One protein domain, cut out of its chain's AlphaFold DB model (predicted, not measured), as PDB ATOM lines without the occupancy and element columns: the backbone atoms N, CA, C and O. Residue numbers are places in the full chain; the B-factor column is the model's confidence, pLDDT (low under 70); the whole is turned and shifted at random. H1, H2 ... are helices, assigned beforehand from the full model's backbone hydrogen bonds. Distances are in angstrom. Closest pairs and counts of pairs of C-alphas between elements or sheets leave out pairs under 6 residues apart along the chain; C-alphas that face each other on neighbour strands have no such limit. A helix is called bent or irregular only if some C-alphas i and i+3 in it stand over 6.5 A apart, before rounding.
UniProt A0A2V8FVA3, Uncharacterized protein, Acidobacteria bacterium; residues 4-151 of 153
ATOM      1  N   TYR A   4     212.975 211.532 197.715       65.38
ATOM      2  CA  TYR A   4     211.979 212.299 198.440       65.38
ATOM      3  C   TYR A   4     212.428 212.714 199.861       65.38
ATOM      4  O   TYR A   4     211.797 213.588 200.446       65.38
ATOM      5  N   VAL A   5     213.531 212.174 200.407       71.69
ATOM      6  CA  VAL A   5     214.125 212.662 201.677       71.69
ATOM      7  C   VAL A   5     215.027 213.892 201.513       71.69
ATOM      8  O   VAL A   5     215.351 214.531 202.514       71.69
ATOM      9  N   ILE A   6     215.391 214.275 200.282       75.06
ATOM     10  CA  ILE A   6     216.287 215.416 200.030       75.06
ATOM     11  C   ILE A   6     215.649 216.725 200.507       75.06
ATOM     12  O   ILE A   6     216.274 217.476 201.255       75.06
ATOM     13  N   ALA A   7     214.396 216.997 200.131       74.94
ATOM     14  CA  ALA A   7     213.754 218.254 200.506       74.94
ATOM     15  C   ALA A   7     213.575 218.436 202.027       74.94
ATOM     16  O   ALA A   7     213.896 219.521 202.506       74.94
ATOM     17  N   PRO A   8     213.161 217.424 202.818       78.62
ATOM     18  CA  PRO A   8     213.177 217.518 204.280       78.62
ATOM     19  C   PRO A   8     214.543 217.914 204.867       78.62
ATOM     20  O   PRO A   8     214.609 218.762 205.759       78.62
ATOM     21  N   VAL A   9     215.640 217.346 204.350       79.44
ATOM     22  CA  VAL A   9     217.005 217.672 204.801       79.44
ATOM     23  C   VAL A   9     217.377 219.107 204.428       79.44
ATOM     24  O   VAL A   9     217.845 219.860 205.284       79.44
ATOM     25  N   LEU A  10     217.119 219.516 203.183       80.56
ATOM     26  CA  LEU A  10     217.373 220.885 202.726       80.56
ATOM     27  C   LEU A  10     216.553 221.910 203.520       80.56
ATOM     28  O   LEU A  10     217.088 222.939 203.925       80.56
ATOM     29  N   LEU A  11     215.284 221.612 203.810       79.81
ATOM     30  CA  LEU A  11     214.420 222.460 204.634       79.81
ATOM     31  C   LEU A  11     214.947 222.599 206.061       79.81
ATOM     32  O   LEU A  11     214.946 223.701 206.614       79.81
ATOM     33  N   TYR A  12     215.420 221.502 206.657       80.94
ATOM     34  CA  TYR A  12     216.014 221.539 207.988       80.94
ATOM     35  C   TYR A  12     217.257 222.437 208.025       80.94
ATOM     36  O   TYR A  12     217.353 223.299 208.900       80.94
ATOM     37  N   LEU A  13     218.166 222.288 207.057       81.69
ATOM     38  CA  LEU A  13     219.374 223.112 206.953       81.69
ATOM     39  C   LEU A  13     219.050 224.587 206.665       81.69
ATOM     40  O   LEU A  13     219.669 225.470 207.254       81.69
ATOM     41  N   ALA A  14     218.047 224.864 205.828       78.19
ATOM     42  CA  ALA A  14     217.614 226.227 205.517       78.19
ATOM     43  C   ALA A  14     217.001 226.946 206.732       78.19
ATOM     44  O   ALA A  14     217.213 228.141 206.923       78.19
ATOM     45  N   ILE A  15     216.247 226.227 207.573       78.38
ATOM     46  CA  ILE A  15     215.621 226.793 208.779       78.38
ATOM     47  C   ILE A  15     216.615 226.856 209.951       78.38
ATOM     48  O   ILE A  15     216.530 227.760 210.786       78.38
ATOM     49  N   LYS A  16     217.566 225.919 210.029       74.25
ATOM     50  CA  LYS A  16     218.626 225.878 211.047       74.25
ATOM     51  C   LYS A  16     220.009 225.757 210.390       74.25
ATOM     52  O   LYS A  16     220.564 224.661 210.365       74.25
ATOM     53  N   PRO A  17     220.619 226.878 209.967       67.81
ATOM     54  CA  PRO A  17     221.906 226.867 209.260       67.81
ATOM     55  C   PRO A  17     223.091 226.415 210.127       67.81
ATOM     56  O   PRO A  17     224.134 226.042 209.601       67.81
ATOM     57  N   ARG A  18     222.945 226.418 211.460       75.75
ATOM     58  CA  ARG A  18     223.931 225.875 212.410       75.75
ATOM     59  C   ARG A  18     223.320 224.730 213.220       75.75
ATOM     60  O   ARG A  18     222.985 224.921 214.394       75.75
ATOM     61  N   PRO A  19     223.092 223.554 212.609       74.81
ATOM     62  CA  PRO A  19     222.602 222.403 213.349       74.81
ATOM     63  C   PRO A  19     223.658 221.977 214.379       74.81
ATOM     64  O   PRO A  19     224.857 222.028 214.114       74.81
ATOM     65  N   ARG A  20     223.230 221.558 215.577       80.50
ATOM     66  CA  ARG A  20     224.177 221.023 216.569       80.50
ATOM     67  C   ARG A  20     224.808 219.749 216.006       80.50
ATOM     68  O   ARG A  20     224.070 218.870 215.556       80.50
ATOM     69  N   ALA A  21     226.134 219.638 216.099       80.12
ATOM     70  CA  ALA A  21     226.901 218.497 215.592       80.12
ATOM     71  C   ALA A  21     226.339 217.147 216.071       80.12
ATOM     72  O   ALA A  21     226.252 216.211 215.288       80.12
ATOM     73  N   LEU A  22     225.842 217.087 217.314       83.88
ATOM     74  CA  LEU A  22     225.180 215.906 217.868       83.88
ATOM     75  C   LEU A  22     223.997 215.418 217.013       83.88
ATOM     76  O   LEU A  22     223.901 214.232 216.731       83.88
ATOM     77  N   PHE A  23     223.100 216.307 216.576       81.25
ATOM     78  CA  PHE A  23     221.930 215.899 215.787       81.25
ATOM     79  C   PHE A  23     222.310 215.476 214.369       81.25
ATOM     80  O   PHE A  23     221.689 214.572 213.816       81.25
ATOM     81  N   VAL A  24     223.342 216.101 213.799       80.62
ATOM     82  CA  VAL A  24     223.911 215.677 212.513       80.62
ATOM     83  C   VAL A  24     224.512 214.280 212.652       80.62
ATOM     84  O   VAL A  24     224.200 213.404 211.852       80.62
ATOM     85  N   PHE A  25     225.296 214.046 213.708       83.81
ATOM     86  CA  PHE A  25     225.895 212.748 214.002       83.81
ATOM     87  C   PHE A  25     224.838 211.661 214.214       83.81
ATOM     88  O   PHE A  25     224.938 210.606 213.601       83.81
ATOM     89  N   VAL A  26     223.794 211.926 215.007       86.94
ATOM     90  CA  VAL A  26     222.681 210.981 215.204       86.94
ATOM     91  C   VAL A  26     221.992 210.664 213.875       86.94
ATOM     92  O   VAL A  26     221.732 209.499 213.590       86.94
ATOM     93  N   GLY A  27     221.740 211.670 213.033       81.50
ATOM     94  CA  GLY A  27     221.163 211.459 211.705       81.50
ATOM     95  C   GLY A  27     222.039 210.566 210.823       81.50
ATOM     96  O   GLY A  27     221.544 209.593 210.257       81.50
ATOM     97  N   ILE A  28     223.343 210.850 210.763       83.56
ATOM     98  CA  ILE A  28     224.318 210.031 210.029       83.56
ATOM     99  C   ILE A  28     224.359 208.612 210.597       83.56
ATOM    100  O   ILE A  28     224.302 207.661 209.829       83.56
ATOM    101  N   ALA A  29     224.405 208.449 211.919       87.69
ATOM    102  CA  ALA A  29     224.452 207.143 212.566       87.69
ATOM    103  C   ALA A  29     223.211 206.303 212.239       87.69
ATOM    104  O   ALA A  29     223.349 205.127 211.920       87.69
ATOM    105  N   VAL A  30     222.014 206.898 212.247       88.38
ATOM    106  CA  VAL A  30     220.767 206.208 211.877       88.38
ATOM    107  C   VAL A  30     220.758 205.827 210.395       88.38
ATOM    108  O   VAL A  30     220.416 204.695 210.054       88.38
ATOM    109  N   VAL A  31     221.159 206.736 209.500       83.81
ATOM    110  CA  VAL A  31     221.260 206.433 208.060       83.81
ATOM    111  C   VAL A  31     222.287 205.327 207.814       83.81
ATOM    112  O   VAL A  31     221.996 204.364 207.112       83.81
ATOM    113  N   SER A  32     223.457 205.400 208.443       85.38
ATOM    114  CA  SER A  32     224.488 204.370 208.336       85.38
ATOM    115  C   SER A  32     224.006 203.042 208.906       85.38
ATOM    116  O   SER A  32     224.116 202.033 208.228       85.38
ATOM    117  N   ALA A  33     223.393 203.014 210.088       89.19
ATOM    118  CA  ALA A  33     222.869 201.782 210.677       89.19
ATOM    119  C   ALA A  33     221.777 201.130 209.813       89.19
ATOM    120  O   ALA A  33     221.667 199.908 209.775       89.19
ATOM    121  N   THR A  34     220.988 201.932 209.092       85.44
ATOM    122  CA  THR A  34     219.913 201.426 208.225       85.44
ATOM    123  C   THR A  34     220.390 201.029 206.833       85.44
ATOM    124  O   THR A  34     219.789 200.142 206.239       85.44
ATOM    125  N   VAL A  35     221.450 201.644 206.299       85.44
ATOM    126  CA  VAL A  35     221.932 201.405 204.926       85.44
ATOM    127  C   VAL A  35     223.171 200.503 204.886       85.44
ATOM    128  O   VAL A  35     223.308 199.703 203.962       85.44
ATOM    129  N   ALA A  36     224.057 200.579 205.883       89.06
ATOM    130  CA  ALA A  36     225.315 199.832 205.916       89.06
ATOM    131  C   ALA A  36     225.135 198.308 205.824       89.06
ATOM    132  O   ALA A  36     225.878 197.711 205.051       89.06
ATOM    133  N   PRO A  37     224.152 197.658 206.488       91.50
ATOM    134  CA  PRO A  37     223.950 196.218 206.319       91.50
ATOM    135  C   PRO A  37     223.700 195.833 204.855       91.50
ATOM    136  O   PRO A  37     224.268 194.865 204.355       91.50
ATOM    137  N   PHE A  38     222.912 196.635 204.134       87.31
ATOM    138  CA  PHE A  38     222.615 196.407 202.719       87.31
ATOM    139  C   PHE A  38     223.816 196.695 201.821       87.31
ATOM    140  O   PHE A  38     224.048 195.968 200.859       87.31
ATOM    141  N   LEU A  39     224.618 197.711 202.150       88.00
ATOM    142  CA  LEU A  39     225.864 197.977 201.433       88.00
ATOM    143  C   LEU A  39     226.918 196.887 201.661       88.00
ATOM    144  O   LEU A  39     227.684 196.614 200.748       88.00
ATOM    145  N   LEU A  40     226.950 196.247 202.831       92.62
ATOM    146  CA  LEU A  40     227.895 195.169 203.123       92.62
ATOM    147  C   LEU A  40     227.478 193.841 202.474       92.62
ATOM    148  O   LEU A  40     228.315 193.175 201.871       92.62
ATOM    149  N   TRP A  41     226.198 193.466 202.553       92.50
ATOM    150  CA  TRP A  41     225.713 192.189 202.005       92.50
ATOM    151  C   TRP A  41     225.315 192.240 200.524       92.50
ATOM    152  O   TRP A  41     225.426 191.234 199.828       92.50
ATOM    153  N   ALA A  42     224.830 193.381 200.028       89.12
ATOM    154  CA  ALA A  42     224.241 193.511 198.694       89.12
ATOM    155  C   ALA A  42     224.520 194.898 198.085       89.12
ATOM    156  O   ALA A  42     223.601 195.612 197.671       89.12
ATOM    157  N   TRP A  43     225.797 195.292 198.023       89.12
ATOM    158  CA  TRP A  43     226.202 196.646 197.625       89.12
ATOM    159  C   TRP A  43     225.647 197.069 196.258       89.12
ATOM    160  O   TRP A  43     225.063 198.144 196.136       89.12
ATOM    161  N   ARG A  44     225.764 196.202 195.243       86.50
ATOM    162  CA  ARG A  44     225.388 196.522 193.862       86.50
ATOM    163  C   ARG A  44     223.868 196.696 193.710       86.50
ATOM    164  O   ARG A  44     223.464 197.788 193.323       86.50
ATOM    165  N   PRO A  45     223.009 195.749 194.156       84.25
ATOM    166  CA  PRO A  45     221.559 195.971 194.194       84.25
ATOM    167  C   PRO A  45     221.133 197.188 195.025       84.25
ATOM    168  O   PRO A  45     220.155 197.855 194.692       84.25
ATOM    169  N   THR A  46     221.855 197.495 196.107       84.75
ATOM    170  CA  THR A  46     221.553 198.650 196.964       84.75
ATOM    171  C   THR A  46     221.810 199.966 196.240       84.75
ATOM    172  O   THR A  46     220.948 200.846 196.244       84.75
ATOM    173  N   VAL A  47     222.972 200.093 195.595       83.44
ATOM    174  CA  VAL A  47     223.344 201.268 194.795       83.44
ATOM    175  C   VAL A  47     222.405 201.411 193.601       83.44
ATOM    176  O   VAL A  47     221.794 202.468 193.431       83.44
ATOM    177  N   ASP A  48     222.190 200.336 192.845       82.31
ATOM    178  CA  ASP A  48     221.278 200.340 191.702       82.31
ATOM    179  C   ASP A  48     219.858 200.720 192.141       82.31
ATOM    180  O   ASP A  48     219.228 201.566 191.517       82.31
ATOM    181  N   GLY A  49     219.379 200.207 193.278       75.62
ATOM    182  CA  GLY A  49     218.083 200.558 193.862       75.62
ATOM    183  C   GLY A  49     217.973 202.003 194.373       75.62
ATOM    184  O   GLY A  49     216.867 202.546 194.466       75.62
ATOM    185  N   ILE A  50     219.086 202.664 194.715       73.88
ATOM    186  CA  ILE A  50     219.110 204.103 195.029       73.88
ATOM    187  C   ILE A  50     218.905 204.929 193.760       73.88
ATOM    188  O   ILE A  50     218.103 205.866 193.765       73.88
ATOM    189  N   PHE A  51     219.573 204.552 192.675       71.44
ATOM    190  CA  PHE A  51     219.547 205.304 191.422       71.44
ATOM    191  C   PHE A  51     218.512 204.802 190.408       71.44
ATOM    192  O   PHE A  51     218.334 205.418 189.359       71.44
ATOM    193  N   TYR A  52     217.774 203.739 190.728       69.00
ATOM    194  CA  TYR A  52     216.876 203.041 189.808       69.00
ATOM    195  C   TYR A  52     215.872 203.972 189.114       69.00
ATOM    196  O   TYR A  52     215.702 203.908 187.901       69.00
ATOM    197  N   GLN A  53     215.266 204.907 189.856       61.91
ATOM    198  CA  GLN A  53     214.309 205.870 189.289       61.91
ATOM    199  C   GLN A  53     214.967 206.951 188.403       61.91
ATOM    200  O   GLN A  53     214.302 207.552 187.558       61.91
ATOM    201  N   MET A  54     216.270 207.197 188.568       63.06
ATOM    202  CA  MET A  54     217.050 208.166 187.785       63.06
ATOM    203  C   MET A  54     217.666 207.561 186.521       63.06
ATOM    204  O   MET A  54     217.789 208.268 185.525       63.06
ATOM    205  N   ILE A  55     218.036 206.280 186.555       65.06
ATOM    206  CA  ILE A  55     218.825 205.637 185.492       65.06
ATOM    207  C   ILE A  55     217.977 204.657 184.670       65.06
ATOM    208  O   ILE A  55     218.185 204.527 183.467       65.06
ATOM    209  N   GLY A  56     216.976 204.009 185.272       58.72
ATOM    210  CA  GLY A  56     216.166 203.008 184.579       58.72
ATOM    211  C   GLY A  56     215.287 203.603 183.464       58.72
ATOM    212  O   GLY A  56     214.769 204.718 183.629       58.72
ATOM    213  N   PRO A  57     215.049 202.869 182.357       52.62
ATOM    214  CA  PRO A  57     214.055 203.201 181.332       52.62
ATOM    215  C   PRO A  57     212.640 202.867 181.835       52.62
ATOM    216  O   PRO A  57     211.880 202.141 181.201       52.62
ATOM    217  N   ALA A  58     212.296 203.320 183.037       61.16
ATOM    218  CA  ALA A  58     211.018 202.993 183.643       61.16
ATOM    219  C   ALA A  58     209.952 203.902 183.038       61.16
ATOM    220  O   ALA A  58     209.888 205.064 183.407       61.16
ATOM    221  N   GLN A  59     209.118 203.409 182.124       69.38
ATOM    222  CA  GLN A  59     207.898 204.131 181.758       69.38
ATOM    223  C   GLN A  59     207.024 204.370 183.006       69.38
ATOM    224  O   GLN A  59     207.176 203.660 184.014       69.38
ATOM    225  N   PRO A  60     206.112 205.358 182.977       70.25
ATOM    226  CA  PRO A  60     205.129 205.523 184.036       70.25
ATOM    227  C   PRO A  60     204.392 204.217 184.285       70.25
ATOM    228  O   PRO A  60     203.950 203.541 183.357       70.25
ATOM    229  N   ARG A  61     204.307 203.838 185.555       79.31
ATOM    230  CA  ARG A  61     203.658 202.591 185.932       79.31
ATOM    231  C   ARG A  61     202.170 202.879 186.072       79.31
ATOM    232  O   ARG A  61     201.785 203.711 186.885       79.31
ATOM    233  N   PHE A  62     201.340 202.245 185.251       81.81
ATOM    234  CA  PHE A  62     199.907 202.554 185.197       81.81
ATOM    235  C   PHE A  62     199.118 202.071 186.428       81.81
ATOM    236  O   PHE A  62     198.019 202.551 186.669       81.81
ATOM    237  N   ASP A  63     199.694 201.183 187.243       84.38
ATOM    238  CA  ASP A  63     199.189 200.773 188.565       84.38
ATOM    239  C   ASP A  63     199.624 201.731 189.703       84.38
ATOM    240  O   ASP A  63     199.433 201.439 190.884       84.38
ATOM    241  N   SER A  64     200.239 202.870 189.369       85.19
ATOM    242  CA  SER A  64     200.643 203.912 190.316       85.19
ATOM    243  C   SER A  64     199.462 204.798 190.720       85.19
ATOM    244  O   SER A  64     198.692 205.256 189.881       85.19
ATOM    245  N   TYR A  65     199.400 205.167 191.997       88.06
ATOM    246  CA  TYR A  65     198.451 206.139 192.543       88.06
ATOM    247  C   TYR A  65     198.947 207.587 192.381       88.06
ATOM    248  O   TYR A  65     198.856 208.380 193.312       88.06
ATOM    249  N   SER A  66     199.504 207.950 191.222       89.00
ATOM    250  CA  SER A  66     200.042 209.296 190.961       89.00
ATOM    251  C   SER A  66     199.241 210.053 189.902       89.00
ATOM    252  O   SER A  66     198.636 209.459 189.010       89.00
ATOM    253  N   LEU A  67     199.278 211.390 189.955       88.88
ATOM    254  CA  LEU A  67     198.635 212.236 188.945       88.88
ATOM    255  C   LEU A  67     199.284 212.061 187.573       88.88
ATOM    256  O   LEU A  67     198.601 212.160 186.564       88.88
ATOM    257  N   VAL A  68     200.586 211.763 187.521       87.56
ATOM    258  CA  VAL A  68     201.268 211.498 186.246       87.56
ATOM    259  C   VAL A  68     200.767 210.210 185.601       87.56
ATOM    260  O   VAL A  68     200.568 210.191 184.392       87.56
ATOM    261  N   ALA A  69     200.518 209.155 186.385       86.50
ATOM    262  CA  ALA A  69     199.923 207.930 185.858       86.50
ATOM    263  C   ALA A  69     198.488 208.180 185.373       86.50
ATOM    264  O   ALA A  69     198.151 207.794 184.259       86.50
ATOM    265  N   LEU A  70     197.683 208.914 186.151       88.44
ATOM    266  CA  LEU A  70     196.330 209.307 185.746       88.44
ATOM    267  C   LEU A  70     196.329 210.122 184.441       88.44
ATOM    268  O   LEU A  70     195.569 209.819 183.526       88.44
ATOM    269  N   LEU A  71     197.206 211.124 184.320       88.88
ATOM    270  CA  LEU A  71     197.352 211.930 183.105       88.88
ATOM    271  C   LEU A  71     197.799 211.086 181.912       88.88
ATOM    272  O   LEU A  71     197.262 211.257 180.819       88.88
ATOM    273  N   ALA A  72     198.740 210.164 182.112       88.00
ATOM    274  CA  ALA A  72     199.204 209.272 181.056       88.00
ATOM    275  C   ALA A  72     198.082 208.343 180.563       88.00
ATOM    276  O   ALA A  72     197.952 208.154 179.359       88.00
ATOM    277  N   VAL A  73     197.232 207.828 181.460       88.25
ATOM    278  CA  VAL A  73     196.056 207.019 181.083       88.25
ATOM    279  C   VAL A  73     195.030 207.849 180.308       88.25
ATOM    280  O   VAL A  73     194.492 207.374 179.314       88.25
ATOM    281  N   LEU A  74     194.763 209.084 180.739       91.56
ATOM    282  CA  LEU A  74     193.727 209.927 180.131       91.56
ATOM    283  C   LEU A  74     194.154 210.581 178.810       91.56
ATOM    284  O   LEU A  74     193.309 210.827 177.955       91.56
ATOM    285  N   THR A  75     195.438 210.906 178.651       90.12
ATOM    286  CA  THR A  75     195.932 211.735 177.532       90.12
ATOM    287  C   THR A  75     196.988 211.052 176.667       90.12
ATOM    288  O   THR A  75     197.325 211.566 175.604       90.12
ATOM    289  N   GLY A  76     197.563 209.935 177.120       85.19
ATOM    290  CA  GLY A  76     198.723 209.305 176.484       85.19
ATOM    291  C   GLY A  76     200.034 210.091 176.633       85.19
ATOM    292  O   GLY A  76     201.063 209.664 176.112       85.19
ATOM    293  N   VAL A  77     200.031 211.235 177.332       84.31
ATOM    294  CA  VAL A  77     201.209 212.098 177.479       84.31
ATOM    295  C   VAL A  77     202.058 211.663 178.668       84.31
ATOM    296  O   VAL A  77     201.595 211.581 179.807       84.31
ATOM    297  N   PHE A  78     203.350 211.462 178.411       80.25
ATOM    298  CA  PHE A  78     204.333 211.124 179.431       80.25
ATOM    299  C   PHE A  78     205.107 212.365 179.875       80.25
ATOM    300  O   PHE A  78     205.850 212.979 179.109       80.25
ATOM    301  N   VAL A  79     204.945 212.733 181.142       81.56
ATOM    302  CA  VAL A  79     205.645 213.872 181.750       81.56
ATOM    303  C   VAL A  79     207.061 213.454 182.148       81.56
ATOM    304  O   VAL A  79     207.255 212.327 182.568       81.56
ATOM    305  N   SER A  80     208.065 214.329 182.069       85.12
ATOM    306  CA  SER A  80     209.439 213.996 182.487       85.12
ATOM    307  C   SER A  80     209.543 213.619 183.976       85.12
ATOM    308  O   SER A  80     208.960 214.281 184.833       85.12
ATOM    309  N   ARG A  81     210.374 212.619 184.315       78.81
ATOM    310  CA  ARG A  81     210.666 212.201 185.707       78.81
ATOM    311  C   ARG A  81     211.160 213.334 186.614       78.81
ATOM    312  O   ARG A  81     210.900 213.326 187.818       78.81
ATOM    313  N   TRP A  82     211.823 214.330 186.028       83.69
ATOM    314  CA  TRP A  82     212.333 215.506 186.733       83.69
ATOM    315  C   TRP A  82     211.229 216.419 187.266       83.69
ATOM    316  O   TRP A  82     211.484 217.197 188.184       83.69
ATOM    317  N   VAL A  83     209.996 216.292 186.762       87.31
ATOM    318  CA  VAL A  83     208.854 217.055 187.279       87.31
ATOM    319  C   VAL A  83     208.593 216.725 188.744       87.31
ATOM    320  O   VAL A  83     208.342 217.638 189.518       87.31
ATOM    321  N   SER A  84     208.754 215.468 189.168       87.69
ATOM    322  CA  SER A  84     208.609 215.095 190.582       87.69
ATOM    323  C   SER A  84     209.596 215.834 191.497       87.69
ATOM    324  O   SER A  84     209.205 216.334 192.553       87.69
ATOM    325  N   VAL A  85     210.853 215.971 191.062       86.06
ATOM    326  CA  VAL A  85     211.912 216.699 191.776       86.06
ATOM    327  C   VAL A  85     211.625 218.198 191.778       86.06
ATOM    328  O   VAL A  85     211.693 218.836 192.827       86.06
ATOM    329  N   ALA A  86     211.254 218.767 190.628       89.69
ATOM    330  CA  ALA A  86     210.914 220.182 190.519       89.69
ATOM    331  C   ALA A  86     209.724 220.542 191.421       89.69
ATOM    332  O   ALA A  86     209.817 221.467 192.226       89.69
ATOM    333  N   VAL A  87     208.643 219.760 191.358       91.81
ATOM    334  CA  VAL A  87     207.459 219.915 192.214       91.81
ATOM    335  C   VAL A  87     207.842 219.792 193.686       91.81
ATOM    336  O   VAL A  87     207.398 220.605 194.495       91.81
ATOM    337  N   GLN A  88     208.712 218.841 194.041       91.31
ATOM    338  CA  GLN A  88     209.195 218.707 195.411       91.31
ATOM    339  C   GLN A  88     209.881 219.983 195.905       91.31
ATOM    340  O   GLN A  88     209.568 220.459 196.994       91.31
ATOM    341  N   LEU A  89     210.816 220.525 195.121       90.81
ATOM    342  CA  LEU A  89     211.580 221.713 195.493       90.81
ATOM    343  C   LEU A  89     210.690 222.957 195.557       90.81
ATOM    344  O   LEU A  89     210.815 223.738 196.499       90.81
ATOM    345  N   ILE A  90     209.761 223.112 194.611       94.12
ATOM    346  CA  ILE A  90     208.793 224.216 194.589       94.12
ATOM    347  C   ILE A  90     207.898 224.158 195.830       94.12
ATOM    348  O   ILE A  90     207.805 225.137 196.571       94.12
ATOM    349  N   VAL A  91     207.281 223.006 196.106       95.25
ATOM    350  CA  VAL A  91     206.402 222.844 197.273       95.25
ATOM    351  C   VAL A  91     207.188 222.990 198.569       95.25
ATOM    352  O   VAL A  91     206.710 223.652 199.486       95.25
ATOM    353  N   ALA A  92     208.408 222.456 198.647       92.25
ATOM    354  CA  ALA A  92     209.284 222.660 199.794       92.25
ATOM    355  C   ALA A  92     209.591 224.146 200.011       92.25
ATOM    356  O   ALA A  92     209.456 224.630 201.132       92.25
ATOM    357  N   ALA A  93     209.949 224.895 198.967       92.31
ATOM    358  CA  ALA A  93     210.234 226.325 199.078       92.31
ATOM    359  C   ALA A  93     208.997 227.122 199.529       92.31
ATOM    360  O   ALA A  93     209.081 227.926 200.463       92.31
ATOM    361  N   ILE A  94     207.833 226.867 198.927       95.62
ATOM    362  CA  ILE A  94     206.576 227.545 199.274       95.62
ATOM    363  C   ILE A  94     206.156 227.192 200.706       95.62
ATOM    364  O   ILE A  94     205.999 228.075 201.550       95.62
ATOM    365  N   ALA A  95     206.030 225.903 201.020       94.06
ATOM    366  CA  ALA A  95     205.604 225.457 202.342       94.06
ATOM    367  C   ALA A  95     206.626 225.854 203.417       94.06
ATOM    368  O   ALA A  95     206.252 226.330 204.485       94.06
ATOM    369  N   GLY A  96     207.921 225.734 203.130       91.12
ATOM    370  CA  GLY A  96     209.000 226.133 204.029       91.12
ATOM    371  C   GLY A  96     208.977 227.627 204.352       91.12
ATOM    372  O   GLY A  96     209.079 228.003 205.520       91.12
ATOM    373  N   THR A  97     208.780 228.493 203.355       91.94
ATOM    374  CA  THR A  97     208.708 229.950 203.579       91.94
ATOM    375  C   THR A  97     207.467 230.366 204.368       91.94
ATOM    376  O   THR A  97     207.576 231.237 205.240       91.94
ATOM    377  N   GLN A  98     206.323 229.719 204.131       94.19
ATOM    378  CA  GLN A  98     205.071 229.982 204.849       94.19
ATOM    379  C   GLN A  98     205.083 229.414 206.280       94.19
ATOM    380  O   GLN A  98     204.601 230.051 207.219       94.19
ATOM    381  N   LEU A  99     205.684 228.240 206.481       91.88
ATOM    382  CA  LEU A  99     205.598 227.492 207.738       91.88
ATOM    383  C   LEU A  99     206.818 227.654 208.650       91.88
ATOM    384  O   LEU A  99     206.751 227.236 209.807       91.88
ATOM    385  N   ARG A 100     207.897 228.322 208.214       87.75
ATOM    386  CA  ARG A 100     209.121 228.538 209.024       87.75
ATOM    387  C   ARG A 100     208.870 229.129 210.415       87.75
ATOM    388  O   ARG A 100     209.598 228.823 211.356       87.75
ATOM    389  N   ARG A 101     207.820 229.945 210.577       86.62
ATOM    390  CA  ARG A 101     207.449 230.563 211.867       86.62
ATOM    391  C   ARG A 101     206.867 229.558 212.872       86.62
ATOM    392  O   ARG A 101     206.899 229.802 214.074       86.62
ATOM    393  N   HIS A 102     206.409 228.397 212.406       86.31
ATOM    394  CA  HIS A 102     205.815 227.342 213.229       86.31
ATOM    395  C   HIS A 102     206.850 226.333 213.761       86.31
ATOM    396  O   HIS A 102     206.476 225.303 214.327       86.31
ATOM    397  N   GLY A 103     208.151 226.633 213.649       86.38
ATOM    398  CA  GLY A 103     209.238 225.823 214.208       86.38
ATOM    399  C   GLY A 103     209.223 224.375 213.706       86.38
ATOM    400  O   GLY A 103     209.074 224.134 212.514       86.38
ATOM    401  N   LEU A 104     209.369 223.411 214.623       86.19
ATOM    402  CA  LEU A 104     209.410 221.984 214.281       86.19
ATOM    403  C   LEU A 104     208.112 221.493 213.624       86.19
ATOM    404  O   LEU A 104     208.180 220.763 212.644       86.19
ATOM    405  N   ALA A 105     206.945 221.922 214.117       88.94
ATOM    406  CA  ALA A 105     205.658 221.523 213.547       88.94
ATOM    407  C   ALA A 105     205.530 221.975 212.084       88.94
ATOM    408  O   ALA A 105     205.137 221.191 211.221       88.94
ATOM    409  N   GLY A 106     205.953 223.213 211.802       89.62
ATOM    410  CA  GLY A 106     206.003 223.762 210.447       89.62
ATOM    411  C   GLY A 106     206.991 223.037 209.536       89.62
ATOM    412  O   GLY A 106     206.662 222.759 208.388       89.62
ATOM    413  N   LEU A 107     208.172 222.677 210.050       90.50
ATOM    414  CA  LEU A 107     209.155 221.882 209.309       90.50
ATOM    415  C   LEU A 107     208.607 220.492 208.951       90.50
ATOM    416  O   LEU A 107     208.762 220.048 207.813       90.50
ATOM    417  N   LEU A 108     207.966 219.813 209.906       91.50
ATOM    418  CA  LEU A 108     207.357 218.497 209.691       91.50
ATOM    419  C   LEU A 108     206.229 218.572 208.659       91.50
ATOM    420  O   LEU A 108     206.181 217.737 207.758       91.50
ATOM    421  N   LEU A 109     205.382 219.605 208.741       94.19
ATOM    422  CA  LEU A 109     204.309 219.830 207.773       94.19
ATOM    423  C   LEU A 109     204.867 220.102 206.375       94.19
ATOM    424  O   LEU A 109     204.474 219.441 205.421       94.19
ATOM    425  N   ALA A 110     205.822 221.030 206.250       94.00
ATOM    426  CA  ALA A 110     206.453 221.355 204.972       94.00
ATOM    427  C   ALA A 110     207.138 220.130 204.345       94.00
ATOM    428  O   ALA A 110     207.037 219.914 203.141       94.00
ATOM    429  N   SER A 111     207.776 219.295 205.170       92.44
ATOM    430  CA  SER A 111     208.398 218.040 204.737       92.44
ATOM    431  C   SER A 111     207.363 217.030 204.233       92.44
ATOM    432  O   SER A 111     207.561 216.431 203.177       92.44
ATOM    433  N   ALA A 112     206.247 216.867 204.953       94.06
ATOM    434  CA  ALA A 112     205.154 215.980 204.559       94.06
ATOM    435  C   ALA A 112     204.493 216.435 203.246       94.06
ATOM    436  O   ALA A 112     204.279 215.616 202.355       94.06
ATOM    437  N   LEU A 113     204.230 217.740 203.102       95.31
ATOM    438  CA  LEU A 113     203.654 218.334 201.893       95.31
ATOM    439  C   LEU A 113     204.586 218.185 200.689       95.31
ATOM    440  O   LEU A 113     204.146 217.743 199.630       95.31
ATOM    441  N   ALA A 114     205.873 218.504 200.854       94.12
ATOM    442  CA  ALA A 114     206.858 218.353 199.787       94.12
ATOM    443  C   ALA A 114     206.957 216.896 199.324       94.12
ATOM    444  O   ALA A 114     206.931 216.635 198.125       94.12
ATOM    445  N   MET A 115     207.010 215.947 200.264       91.94
ATOM    446  CA  MET A 115     207.075 214.521 199.947       91.94
ATOM    447  C   MET A 115     205.786 214.011 199.283       91.94
ATOM    448  O   MET A 115     205.853 213.288 198.289       91.94
ATOM    449  N   GLY A 116     204.616 214.428 199.776       93.44
ATOM    450  CA  GLY A 116     203.328 214.119 199.153       93.44
ATOM    451  C   GLY A 116     203.233 214.643 197.721       93.44
ATOM    452  O   GLY A 116     202.812 213.914 196.823       93.44
ATOM    453  N   ALA A 117     203.710 215.863 197.478       93.44
ATOM    454  CA  ALA A 117     203.752 216.445 196.143       93.44
ATOM    455  C   ALA A 117     204.684 215.667 195.197       93.44
ATOM    456  O   ALA A 117     204.327 215.436 194.042       93.44
ATOM    457  N   THR A 118     205.833 215.186 195.688       91.38
ATOM    458  CA  THR A 118     206.720 214.307 194.907       91.38
ATOM    459  C   THR A 118     206.031 213.016 194.488       91.38
ATOM    460  O   THR A 118     206.206 212.579 193.353       91.38
ATOM    461  N   PHE A 119     205.238 212.407 195.375       91.06
ATOM    462  CA  PHE A 119     204.502 211.181 195.059       91.06
ATOM    463  C   PHE A 119     203.400 211.413 194.030       91.06
ATOM    464  O   PHE A 119     203.296 210.653 193.069       91.06
ATOM    465  N   LEU A 120     202.641 212.502 194.159       91.88
ATOM    466  CA  LEU A 120     201.624 212.871 193.171       91.88
ATOM    467  C   LEU A 120     202.230 213.145 191.786       91.88
ATOM    468  O   LEU A 120     201.645 212.754 190.780       91.88
ATOM    469  N   ALA A 121     203.410 213.763 191.734       90.00
ATOM    470  CA  ALA A 121     204.123 214.076 190.495       90.00
ATOM    471  C   ALA A 121     205.093 212.966 190.027       90.00
ATOM    472  O   ALA A 121     205.836 213.159 189.064       90.00
ATOM    473  N   GLY A 122     205.131 211.820 190.710       86.69
ATOM    474  CA  GLY A 122     206.053 210.722 190.426       86.69
ATOM    475  C   GLY A 122     205.532 209.749 189.367       86.69
ATOM    476  O   GLY A 122     204.334 209.510 189.248       86.69
ATOM    477  N   TRP A 123     206.448 209.110 188.632       81.75
ATOM    478  CA  TRP A 123     206.119 208.001 187.718       81.75
ATOM    479  C   TRP A 123     205.678 206.724 188.432       81.75
ATOM    480  O   TRP A 123     205.042 205.868 187.820       81.75
ATOM    481  N   GLN A 124     206.049 206.583 189.707       83.50
ATOM    482  CA  GLN A 124     205.760 205.411 190.526       83.50
ATOM    483  C   GLN A 124     205.501 205.843 191.969       83.50
ATOM    484  O   GLN A 124     206.442 206.147 192.711       83.50
ATOM    485  N   ALA A 125     204.235 205.845 192.372       86.81
ATOM    486  CA  ALA A 125     203.802 206.074 193.738       86.81
ATOM    487  C   ALA A 125     202.787 205.010 194.160       86.81
ATOM    488  O   ALA A 125     201.700 204.905 193.604       86.81
ATOM    489  N   PHE A 126     203.148 204.213 195.162       86.44
ATOM    490  CA  PHE A 126     202.288 203.155 195.684       86.44
ATOM    491  C   PHE A 126     201.625 203.588 196.991       86.44
ATOM    492  O   PHE A 126     202.070 204.521 197.659       86.44
ATOM    493  N   GLN A 127     200.572 202.876 197.389       88.00
ATOM    494  CA  GLN A 127     199.763 203.187 198.572       88.00
ATOM    495  C   GLN A 127     200.589 203.329 199.867       88.00
ATOM    496  O   GLN A 127     200.324 204.212 200.682       88.00
ATOM    497  N   ASN A 128     201.648 202.530 200.038       87.81
ATOM    498  CA  ASN A 128     202.568 202.634 201.181       87.81
ATOM    499  C   ASN A 128     203.261 204.000 201.303       87.81
ATOM    500  O   ASN A 128     203.666 204.385 202.399       87.81
ATOM    501  N   TYR A 129     203.383 204.755 200.213       89.06
ATOM    502  CA  TYR A 129     203.991 206.084 200.235       89.06
ATOM    503  C   TYR A 129     203.027 207.107 200.831       89.06
ATOM    504  O   TYR A 129     203.433 207.950 201.628       89.06
ATOM    505  N   TYR A 130     201.740 206.972 200.517       91.19
ATOM    506  CA  TYR A 130     200.682 207.803 201.078       91.19
ATOM    507  C   TYR A 130     200.462 207.507 202.560       91.19
ATOM    508  O   TYR A 130     200.329 208.451 203.330       91.19
ATOM    509  N   TYR A 131     200.566 206.245 202.997       91.81
ATOM    510  CA  TYR A 131     200.572 205.919 204.430       91.81
ATOM    511  C   TYR A 131     201.693 206.639 205.192       91.81
ATOM    512  O   TYR A 131     201.456 207.181 206.274       91.81
ATOM    513  N   LEU A 132     202.899 206.707 204.619       90.06
ATOM    514  CA  LEU A 132     204.009 207.449 205.217       90.06
ATOM    515  C   LEU A 132     203.719 208.958 205.286       90.06
ATOM    516  O   LEU A 132     203.953 209.574 206.326       90.06
ATOM    517  N   VAL A 133     203.187 209.558 204.212       93.00
ATOM    518  CA  VAL A 133     202.786 210.979 204.212       93.00
ATOM    519  C   VAL A 133     201.726 211.243 205.277       93.00
ATOM    520  O   VAL A 133     201.873 212.185 206.053       93.00
ATOM    521  N   SER A 134     200.698 210.397 205.371       92.94
ATOM    522  CA  SER A 134     199.649 210.506 206.386       92.94
ATOM    523  C   SER A 134     200.219 210.440 207.802       92.94
ATOM    524  O   SER A 134     199.866 211.273 208.636       92.94
ATOM    525  N   ALA A 135     201.149 209.520 208.071       93.62
ATOM    526  CA  ALA A 135     201.820 209.446 209.367       93.62
ATOM    527  C   ALA A 135     202.589 210.742 209.684       93.62
ATOM    528  O   ALA A 135     202.480 211.272 210.789       93.62
ATOM    529  N   MET A 136     203.312 211.307 208.711       92.19
ATOM    530  CA  MET A 136     204.018 212.580 208.900       92.19
ATOM    531  C   MET A 136     203.066 213.759 209.140       92.19
ATOM    532  O   MET A 136     203.355 214.609 209.986       92.19
ATOM    533  N   LEU A 137     201.929 213.807 208.439       94.25
ATOM    534  CA  LEU A 137     200.891 214.817 208.655       94.25
ATOM    535  C   LEU A 137     200.289 214.708 210.062       94.25
ATOM    536  O   LEU A 137     200.150 215.726 210.737       94.25
ATOM    537  N   LEU A 138     200.005 213.491 210.538       94.19
ATOM    538  CA  LEU A 138     199.513 213.256 211.900       94.19
ATOM    539  C   LEU A 138     200.525 213.710 212.956       94.19
ATOM    540  O   LEU A 138     200.167 214.444 213.875       94.19
ATOM    541  N   VAL A 139     201.801 213.341 212.809       92.94
ATOM    542  CA  VAL A 139     202.861 213.787 213.730       92.94
ATOM    543  C   VAL A 139     202.987 215.314 213.713       92.94
ATOM    544  O   VAL A 139     203.106 215.943 214.766       92.94
ATOM    545  N   SER A 140     202.900 215.942 212.538       92.38
ATOM    546  CA  SER A 140     202.878 217.401 212.433       92.38
ATOM    547  C   SER A 140     201.679 218.017 213.170       92.38
ATOM    548  O   SER A 140     201.872 218.924 213.981       92.38
ATOM    549  N   ALA A 141     200.470 217.483 212.985       91.25
ATOM    550  CA  ALA A 141     199.267 217.955 213.669       91.25
ATOM    551  C   ALA A 141     199.384 217.828 215.199       91.25
ATOM    552  O   ALA A 141     199.102 218.787 215.921       91.25
ATOM    553  N   ILE A 142     199.884 216.692 215.697       92.69
ATOM    554  CA  ILE A 142     200.117 216.459 217.132       92.69
ATOM    555  C   ILE A 142     201.122 217.477 217.691       92.69
ATOM    556  O   ILE A 142     200.883 218.089 218.733       92.69
ATOM    557  N   THR A 143     202.238 217.706 216.989       89.56
ATOM    558  CA  THR A 143     203.251 218.682 217.433       89.56
ATOM    559  C   THR A 143     202.743 220.124 217.412       89.56
ATOM    560  O   THR A 143     203.148 220.925 218.261       89.56
ATOM    561  N   LEU A 144     201.845 220.463 216.484       87.69
ATOM    562  CA  LEU A 144     201.196 221.770 216.435       87.69
ATOM    563  C   LEU A 144     200.213 221.945 217.604       87.69
ATOM    564  O   LEU A 144     200.293 222.944 218.318       87.69
ATOM    565  N   ALA A 145     199.358 220.950 217.857       86.69
ATOM    566  CA  ALA A 145     198.398 220.968 218.961       86.69
ATOM    567  C   ALA A 145     199.090 221.071 220.334       86.69
ATOM    568  O   ALA A 145     198.689 221.873 221.180       86.69
ATOM    569  N   GLY A 146     200.187 220.330 220.534       80.31
ATOM    570  CA  GLY A 146     200.975 220.387 221.770       80.31
ATOM    571  C   GLY A 146     201.620 221.755 222.037       80.31
ATOM    572  O   GLY A 146     201.818 222.127 223.193       80.31
ATOM    573  N   ARG A 147     201.917 222.542 220.991       72.00
ATOM    574  CA  ARG A 147     202.416 223.921 221.135       72.00
ATOM    575  C   ARG A 147     201.333 224.902 221.561       72.00
ATOM    576  O   ARG A 147     201.632 225.788 222.356       72.00
ATOM    577  N   SER A 148     200.116 224.757 221.042       67.12
ATOM    578  CA  SER A 148     198.995 225.624 221.421       67.12
ATOM    579  C   SER A 148     198.675 225.502 222.908       67.12
ATOM    580  O   SER A 148     198.459 226.519 223.555       67.12
ATOM    581  N   ARG A 149     198.741 224.288 223.474       68.62
ATOM    582  CA  ARG A 149     198.484 224.065 224.906       68.62
ATOM    583  C   ARG A 149     199.499 224.795 225.807       68.62
ATOM    584  O   ARG A 149     199.096 225.502 226.716       68.62
ATOM    585  N   LYS A 150     200.795 224.749 225.467       62.69
ATOM    586  CA  LYS A 150     201.874 225.456 226.196       62.69
ATOM    587  C   LYS A 150     201.847 226.991 226.112       62.69
ATOM    588  O   LYS A 150     202.686 227.626 226.732       62.69
ATOM    589  N   ARG A 151     201.004 227.591 225.266       59.81
ATOM    590  CA  ARG A 151     200.845 229.058 225.182       59.81
ATOM    591  C   ARG A 151     199.712 229.591 226.058       59.81
ATOM    592  O   ARG A 151     199.605 230.804 226.187       59.81
TER     593      ARG A 151
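What this domain is: This is residues 4 to 151 of the 153 residues of an uncharacterized protein of Acidobacteria bacterium (UniProt A0A2V8FVA3). Helix H5 folds back on itself, its two arms side by side with H6, and H1 packs on both arms. H2 and H3 make a corner that reaches away. The printed part, 148 residues with six named helices, is all helix and only just compact, close to loose: radius of gyration of the C-alphas 17.3 A, spans 52 by 41 by 24 A.

How they stand to each other: Start at H5, residues 82 to 120, one helix by its hydrogen bonds but bent: C-alphas 101 and 104 are 9.1 A apart. Its arms H5a and H5b touch, closest at C-alphas 99 and 106, 4.6 A. H6, residues 127 to 149, makes a hairpin with H5b. H1, residues 4 to 15, touches both arms.

Where its parts are: Find C-alpha 4 at (211.979, 212.299, 198.440); H6 ends at C-alpha 149, (198.484, 224.065, 224.906). H2 spans residues 21 to 41, H3 43 to 55, H4 67 to 75. Every O i to N i+4 pair is within hydrogen-bond range in H4, H5b and H6.

The domain as a whole: The printed part has no cut; the link H3 to H4 is long. Residues 52 to 59 are among those under pLDDT 70.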